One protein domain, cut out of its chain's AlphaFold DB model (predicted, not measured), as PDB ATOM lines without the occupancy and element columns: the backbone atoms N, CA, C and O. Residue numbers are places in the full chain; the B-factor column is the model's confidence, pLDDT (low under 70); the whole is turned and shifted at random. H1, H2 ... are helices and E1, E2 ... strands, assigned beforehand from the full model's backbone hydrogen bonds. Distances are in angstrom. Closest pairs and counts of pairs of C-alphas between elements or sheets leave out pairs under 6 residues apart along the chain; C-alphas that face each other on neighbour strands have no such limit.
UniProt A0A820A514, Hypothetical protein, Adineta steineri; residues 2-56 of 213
ATOM      1  N   GLU A   2     -27.104   2.518  18.310       85.06
ATOM      2  CA  GLU A   2     -28.234   2.230  19.221       85.06
ATOM      3  C   GLU A   2     -29.393   1.419  18.606       85.06
ATOM      4  O   GLU A   2     -29.898   0.500  19.237       85.06
ATOM      5  N   LYS A   3     -29.771   1.690  17.347       90.06
ATOM      6  CA  LYS A   3     -30.810   0.913  16.639       90.06
ATOM      7  C   LYS A   3     -30.445  -0.560  16.402       90.06
ATOM      8  O   LYS A   3     -31.339  -1.393  16.360       90.06
ATOM      9  N   LEU A   4     -29.163  -0.856  16.176       89.62
ATOM     10  CA  LEU A   4     -28.666  -2.210  15.896       89.62
ATOM     11  C   LEU A   4     -28.253  -2.937  17.181       89.62
ATOM     12  O   LEU A   4     -28.413  -4.146  17.278       89.62
ATOM     13  N   PHE A   5     -27.748  -2.189  18.164       90.56
ATOM     14  CA  PHE A   5     -27.233  -2.704  19.430       90.56
ATOM     15  C   PHE A   5     -27.840  -1.919  20.605       90.56
ATOM     16  O   PHE A   5     -27.161  -1.090  21.222       90.56
ATOM     17  N   PRO A   6     -29.139  -2.117  20.892       91.69
ATOM     18  CA  PRO A   6     -29.816  -1.393  21.958       91.69
ATOM     19  C   PRO A   6     -29.207  -1.740  23.322       91.69
ATOM     20  O   PRO A   6     -28.869  -2.889  23.596       91.69
ATOM     21  N   GLY A   7     -29.057  -0.734  24.185       90.56
ATOM     22  CA  GLY A   7     -28.486  -0.903  25.527       90.56
ATOM     23  C   GLY A   7     -26.955  -0.989  25.581       90.56
ATOM     24  O   GLY A   7     -26.408  -1.100  26.677       90.56
ATOM     25  N   ILE A   8     -26.259  -0.897  24.440       92.38
ATOM     26  CA  ILE A   8     -24.795  -0.800  24.395       92.38
ATOM     27  C   ILE A   8     -24.367   0.662  24.211       92.38
ATOM     28  O   ILE A   8     -24.542   1.264  23.151       92.38
ATOM     29  N   ASN A   9     -23.742   1.214  25.244       91.88
ATOM     30  CA  ASN A   9     -23.031   2.481  25.240       91.88
ATOM     31  C   ASN A   9     -21.580   2.264  24.781       91.88
ATOM     32  O   ASN A   9     -20.709   1.883  25.567       91.88
ATOM     33  N   ALA A  10     -21.337   2.471  23.487       92.38
ATOM     34  CA  ALA A  10     -20.022   2.331  22.875       92.38
ATOM     35  C   ALA A  10     -19.247   3.657  22.906       92.38
ATOM     36  O   ALA A  10     -19.705   4.664  22.365       92.38
ATOM     37  N   ARG A  11     -18.042   3.642  23.488       93.06
ATOM     38  CA  ARG A  11     -17.117   4.785  23.497       93.06
ATOM     39  C   ARG A  11     -15.954   4.538  22.551       93.06
ATOM     40  O   ARG A  11     -15.231   3.552  22.690       93.06
ATOM     41  N   PHE A  12     -15.761   5.441  21.599       92.88
ATOM     42  CA  PHE A  12     -14.639   5.376  20.668       92.88
ATOM     43  C   PHE A  12     -13.366   5.894  21.327       92.88
ATOM     44  O   PHE A  12     -13.358   6.969  21.933       92.88
ATOM     45  N   LEU A  13     -12.291   5.117  21.197       92.56
ATOM     46  CA  LEU A  13     -11.005   5.429  21.798       92.56
ATOM     47  C   LEU A  13     -10.024   5.953  20.753       92.56
ATOM     48  O   LEU A  13      -9.811   5.328  19.713       92.56
ATOM     49  N   VAL A  14      -9.390   7.082  21.054       88.44
ATOM     50  CA  VAL A  14      -8.377   7.713  20.204       88.44
ATOM     51  C   VAL A  14      -7.050   7.855  20.943       88.44
ATOM     52  O   VAL A  14      -6.968   7.735  22.165       88.44
ATOM     53  N   LEU A  15      -5.968   8.077  20.198       85.50
ATOM     54  CA  LEU A  15      -4.635   8.192  20.781       85.50
ATOM     55  C   LEU A  15      -4.568   9.366  21.777       85.50
ATOM     56  O   LEU A  15      -5.016  10.465  21.460       85.50
ATOM     57  N   ASN A  16      -3.973   9.140  22.956       84.00
ATOM     58  CA  ASN A  16      -3.906  10.129  24.044       84.00
ATOM     59  C   ASN A  16      -3.330  11.477  23.591       84.00
ATOM     60  O   ASN A  16      -3.818  12.532  23.979       84.00
ATOM     61  N   SER A  17      -2.332  11.456  22.716       79.88
ATOM     62  CA  SER A  17      -1.682  12.668  22.236       79.88
ATOM     63  C   SER A  17      -2.633  13.601  21.462       79.88
ATOM     64  O   SER A  17      -2.305  14.773  21.298       79.88
ATOM     65  N   ASN A  18      -3.804  13.128  21.006       82.00
ATOM     66  CA  ASN A  18      -4.827  13.988  20.405       82.00
ATOM     67  C   ASN A  18      -5.408  14.966  21.443       82.00
ATOM     68  O   ASN A  18      -5.736  16.098  21.103       82.00
ATOM     69  N   PHE A  19      -5.465  14.562  22.716       83.81
ATOM     70  CA  PHE A  19      -5.928  15.384  23.838       83.81
ATOM     71  C   PHE A  19      -4.878  16.411  24.306       83.81
ATOM     72  O   PHE A  19      -5.165  17.254  25.143       83.81
ATOM     73  N   GLN A  20      -3.655  16.372  23.764       83.56
ATOM     74  CA  GLN A  20      -2.602  17.351  24.075       83.56
ATOM     75  C   GLN A  20      -2.628  18.566  23.130       83.56
ATOM     76  O   GLN A  20      -1.888  19.527  23.333       83.56
ATOM     77  N   ILE A  21      -3.456  18.528  22.080       81.69
ATOM     78  CA  ILE A  21      -3.579  19.612  21.103       81.69
ATOM     79  C   ILE A  21      -4.641  20.608  21.607       81.69
ATOM     80  O   ILE A  21      -5.799  20.212  21.790       81.69
ATOM     81  N   PRO A  22      -4.296  21.899  21.798       80.56
ATOM     82  CA  PRO A  22      -5.250  22.911  22.247       80.56
ATOM     83  C   PRO A  22      -6.497  22.970  21.356       80.56
ATOM     84  O   PRO A  22      -6.394  22.856  20.136       80.56
ATOM     85  N   PHE A  23      -7.671  23.162  21.967       85.69
ATOM     86  CA  PHE A  23      -9.010  23.161  21.342       85.69
ATOM     87  C   PHE A  23      -9.475  21.827  20.740       85.69
ATOM     88  O   PHE A  23     -10.676  21.553  20.746       85.69
ATOM     89  N   TYR A  24      -8.562  20.980  20.261       82.50
ATOM     90  CA  TYR A  24      -8.907  19.664  19.734       82.50
ATOM     91  C   TYR A  24      -9.391  18.729  20.845       82.50
ATOM     92  O   TYR A  24     -10.389  18.046  20.658       82.50
ATOM     93  N   ASP A  25      -8.779  18.785  22.031       85.50
ATOM     94  CA  ASP A  25      -9.273  18.098  23.234       85.50
ATOM     95  C   ASP A  25     -10.756  18.395  23.518       85.50
ATOM     96  O   ASP A  25     -11.578  17.481  23.602       85.50
ATOM     97  N   LEU A  26     -11.128  19.680  23.577       88.31
ATOM     98  CA  LEU A  26     -12.513  20.085  23.830       88.31
ATOM     99  C   LEU A  26     -13.459  19.505  22.774       88.31
ATOM    100  O   LEU A  26     -14.532  19.008  23.108       88.31
ATOM    101  N   PHE A  27     -13.055  19.531  21.505       88.25
ATOM    102  CA  PHE A  27     -13.827  18.951  20.412       88.25
ATOM    103  C   PHE A  27     -14.012  17.432  20.558       88.25
ATOM    104  O   PHE A  27     -15.136  16.941  20.454       88.25
ATOM    105  N   LEU A  28     -12.940  16.692  20.850       87.50
ATOM    106  CA  LEU A  28     -12.988  15.240  21.044       87.50
ATOM    107  C   LEU A  28     -13.856  14.866  22.252       87.50
ATOM    108  O   LEU A  28     -14.688  13.961  22.163       87.50
ATOM    109  N   THR A  29     -13.705  15.604  23.351       86.75
ATOM    110  CA  THR A  29     -14.482  15.419  24.577       86.75
ATOM    111  C   THR A  29     -15.967  15.717  24.345       86.75
ATOM    112  O   THR A  29     -16.816  14.935  24.770       86.75
ATOM    113  N   MET A  30     -16.306  16.776  23.597       87.25
ATOM    114  CA  MET A  30     -17.693  17.064  23.194       87.25
ATOM    115  C   MET A  30     -18.296  15.957  22.320       87.25
ATOM    116  O   MET A  30     -19.491  15.686  22.417       87.25
ATOM    117  N   MET A  31     -17.487  15.290  21.493       86.75
ATOM    118  CA  MET A  31     -17.911  14.122  20.711       86.75
ATOM    119  C   MET A  31     -18.026  12.832  21.538       86.75
ATOM    120  O   MET A  31     -18.446  11.804  21.007       86.75
ATOM    121  N   GLY A  32     -17.668  12.860  22.825       86.94
ATOM    122  CA  GLY A  32     -17.702  11.692  23.704       86.94
ATOM    123  C   GLY A  32     -16.585  10.677  23.438       86.94
ATOM    124  O   GLY A  32     -16.710   9.520  23.848       86.94
ATOM    125  N   LEU A  33     -15.513  11.091  22.753       90.00
ATOM    126  CA  LEU A  33     -14.324  10.269  22.530       90.00
ATOM    127  C   LEU A  33     -13.503  10.175  23.816       90.00
ATOM    128  O   LEU A  33     -13.454  11.110  24.612       90.00
ATOM    129  N   CYS A  34     -12.845   9.038  24.021       91.00
ATOM    130  CA  CYS A  34     -11.973   8.821  25.174       91.00
ATOM    131  C   CYS A  34     -10.564   8.440  24.719       91.00
ATOM    132  O   CYS A  34     -10.332   8.111  23.555       91.00
ATOM    133  N   ASP A  35      -9.596   8.498  25.622       91.31
ATOM    134  CA  ASP A  35      -8.238   8.090  25.305       91.31
ATOM    135  C   ASP A  35      -8.095   6.558  25.308       91.31
ATOM    136  O   ASP A  35      -8.733   5.835  26.074       91.31
ATOM    137  N   ALA A  36      -7.225   6.052  24.438       90.69
ATOM    138  CA  ALA A  36      -6.938   4.629  24.294       90.69
ATOM    139  C   ALA A  36      -5.946   4.082  25.344       90.69
ATOM    140  O   ALA A  36      -5.309   3.050  25.103       90.69
ATOM    141  N   SER A  37      -5.757   4.762  26.485       91.56
ATOM    142  CA  SER A  37      -4.915   4.238  27.565       91.56
ATOM    143  C   SER A  37      -5.553   3.019  28.224       91.56
ATOM    144  O   SER A  37      -6.766   2.795  28.188       91.56
ATOM    145  N   LYS A  38      -4.716   2.206  28.867       92.62
ATOM    146  CA  LYS A  38      -5.183   1.026  29.597       92.62
ATOM    147  C   LYS A  38      -6.096   1.436  30.757       92.62
ATOM    148  O   LYS A  38      -7.052   0.729  31.070       92.62
ATOM    149  N   GLU A  39      -5.791   2.556  31.395       93.44
ATOM    150  CA  GLU A  39      -6.500   3.128  32.532       93.44
ATOM    151  C   GLU A  39      -7.932   3.492  32.132       93.44
ATOM    152  O   GLU A  39      -8.876   3.032  32.778       93.44
ATOM    153  N   SER A  40      -8.096   4.200  31.013       93.62
ATOM    154  CA  SER A  40      -9.403   4.605  30.486       93.62
ATOM    155  C   SER A  40     -10.222   3.427  29.976       93.62
ATOM    156  O   SER A  40     -11.404   3.317  30.307       93.62
ATOM    157  N   CYS A  41      -9.594   2.471  29.280       95.56
ATOM    158  CA  CYS A  41     -10.254   1.218  28.910       95.56
ATOM    159  C   CYS A  41     -10.821   0.494  30.143       95.56
ATOM    160  O   CYS A  41     -11.986   0.102  30.160       95.56
ATOM    161  N   ASN A  42     -10.012   0.337  31.198       95.38
ATOM    162  CA  ASN A  42     -10.454  -0.306  32.434       95.38
ATOM    163  C   ASN A  42     -11.556   0.495  33.133       95.38
ATOM    164  O   ASN A  42     -12.484  -0.101  33.667       95.38
ATOM    165  N   TYR A  43     -11.459   1.825  33.160       95.19
ATOM    166  CA  TYR A  43     -12.466   2.675  33.789       95.19
ATOM    167  C   TYR A  43     -13.841   2.502  33.134       95.19
ATOM    168  O   TYR A  43     -14.825   2.271  33.835       95.19
ATOM    169  N   ILE A  44     -13.897   2.539  31.798       95.12
ATOM    170  CA  ILE A  44     -15.144   2.392  31.038       95.12
ATOM    171  C   ILE A  44     -15.736   0.993  31.241       95.12
ATOM    172  O   ILE A  44     -16.912   0.861  31.573       95.12
ATOM    173  N   LEU A  45     -14.923  -0.058  31.105       95.44
ATOM    174  CA  LEU A  45     -15.398  -1.441  31.211       95.44
ATOM    175  C   LEU A  45     -15.806  -1.828  32.644       95.44
ATOM    176  O   LEU A  45     -16.687  -2.667  32.835       95.44
ATOM    177  N   LYS A  46     -15.230  -1.191  33.671       93.75
ATOM    178  CA  LYS A  46     -15.628  -1.391  35.076       93.75
ATOM    179  C   LYS A  46     -17.014  -0.846  35.410       93.75
ATOM    180  O   LYS A  46     -17.566  -1.260  36.427       93.75
ATOM    181  N   GLN A  47     -17.587   0.030  34.584       92.44
ATOM    182  CA  GLN A  47     -18.935   0.566  34.815       92.44
ATOM    183  C   GLN A  47     -20.041  -0.489  34.651       92.44
ATOM    184  O   GLN A  47     -21.193  -0.239  34.992       92.44
ATOM    185  N   GLY A  48     -19.689  -1.692  34.193       89.44
ATOM    186  CA  GLY A  48     -20.580  -2.842  34.145       89.44
ATOM    187  C   GLY A  48     -21.225  -3.038  32.778       89.44
ATOM    188  O   GLY A  48     -20.831  -2.427  31.781       89.44
ATOM    189  N   LYS A  49     -22.210  -3.940  32.739       89.56
ATOM    190  CA  LYS A  49     -22.873  -4.378  31.505       89.56
ATOM    191  C   LYS A  49     -23.474  -3.196  30.741       89.56
ATOM    192  O   LYS A  49     -23.987  -2.259  31.342       89.56
ATOM    193  N   GLY A  50     -23.408  -3.270  29.415       91.19
ATOM    194  CA  GLY A  50     -23.850  -2.205  28.518       91.19
ATOM    195  C   GLY A  50     -22.760  -1.193  28.170       91.19
ATOM    196  O   GLY A  50     -22.934  -0.457  27.213       91.19
ATOM    197  N   ASN A  51     -21.611  -1.169  28.854       94.69
ATOM    198  CA  ASN A  51     -20.489  -0.312  28.461       94.69
ATOM    199  C   ASN A  51     -19.535  -1.065  27.531       94.69
ATOM    200  O   ASN A  51     -19.098  -2.170  27.848       94.69
ATOM    201  N   SER A  52     -19.196  -0.455  26.401       94.94
ATOM    202  CA  SER A  52     -18.278  -1.015  25.411       94.94
ATOM    203  C   SER A  52     -17.260   0.029  24.961       94.94
ATOM    204  O   SER A  52     -17.518   1.235  25.002       94.94
ATOM    205  N   ILE A  53     -16.096  -0.441  24.525       95.50
ATOM    206  CA  ILE A  53     -15.048   0.393  23.941       95.50
ATOM    207  C   ILE A  53     -14.830  -0.011  22.488       95.50
ATOM    208  O   ILE A  53     -14.809  -1.196  22.163       95.50
ATOM    209  N   VAL A  54     -14.629   0.974  21.618       95.00
ATOM    210  CA  VAL A  54     -14.240   0.745  20.225       95.00
ATOM    211  C   VAL A  54     -12.790   1.171  20.066       95.00
ATOM    212  O   VAL A  54     -12.459   2.345  20.235       95.00
ATOM    213  N   LEU A  55     -11.926   0.200  19.768       93.25
ATOM    214  CA  LEU A  55     -10.484   0.389  19.671       93.25
ATOM    215  C   LEU A  55      -9.985   0.008  18.275       93.25
ATOM    216  O   LEU A  55     -10.134  -1.133  17.845       93.25
ATOM    217  N   VAL A  56      -9.320   0.946  17.600       90.69
ATOM    218  CA  VAL A  56      -8.656   0.685  16.315       90.69
ATOM    219  C   VAL A  56      -7.279   0.078  16.583       90.69
ATOM    220  O   VAL A  56      -6.321   0.783  16.906       90.69
TER     221      VAL A  56
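AT A GLANCE: This is residues 2 to 56 of the 213 residues of the protein "Hypothetical protein" of Adineta steineri (UniProt A0A820A514). Two short parallel strands, E1 and E2, lie side by side as a small ribbon, with helix H3 packed on it, mostly by E2. Beyond the end of E1, H1 and H2 meet at a corner, and residues 34 to 35 return to pair with the end of E1. The printed part has 55 residues, with the named elements E1, H1, H2, H3, E2 in chain order, a mixed class of helices and strands. It is only just compact, close to loose, with a radius of gyration of the C-alphas of 11.9 A and spans of 34 by 24 by 18 A.

HOW THE PARTS SIT: Start with E1, residues 9 to 14, and its parallel neighbour E2, residues 51 to 55, at 29 degrees between directions. Look for N 11 and O 52 at 2.9 A, and N 54 and O 11 at 2.9 A, within hydrogen-bond range. Residues 13 to 14 of E1 also pair, parallel, with residues 34 to 35. H3, residues 38 to 46, comes closest to E2 at the C-alphas of Leu 45 and Asn 51, 5.9 A apart. E1 and H3 are near each other, with 6 pairs of C-alphas within 10 A. H1, residues 16 to 20, and H2, residues 24 to 30, touch only at the corner, closest at the C-alphas of Phe 19 and Asp 25, 4.3 A. H2 is apart from E1, E2 and H3. E1, H1 H2 H3, E2 form a strand-helix-strand unit, two parallel neighbour strands with helices between. Every O i to N i+4 pair is within hydrogen-bond range in H2 and H3; in H1 0 of 1 is, beside 2 of 2 O i to N i+3 pairs.

IN THESE COORDINATES: Find C-alpha 9 at (-23.031, 2.481, 25.240); from there E1 runs 16.4 A. H1 spans 7.3 A, H2 9.8 A and H3 12.0 A. E2 runs 13.3 A to C-alpha 55 at (-10.484, 0.389, 19.671).

THE WHOLE: The C-alphas of Leu 4 and Pro 22 are the two farthest apart, 34.9 A. The printed part has no cut and no long link. Its mean pLDDT is 89.8, and no printed residue is under 70.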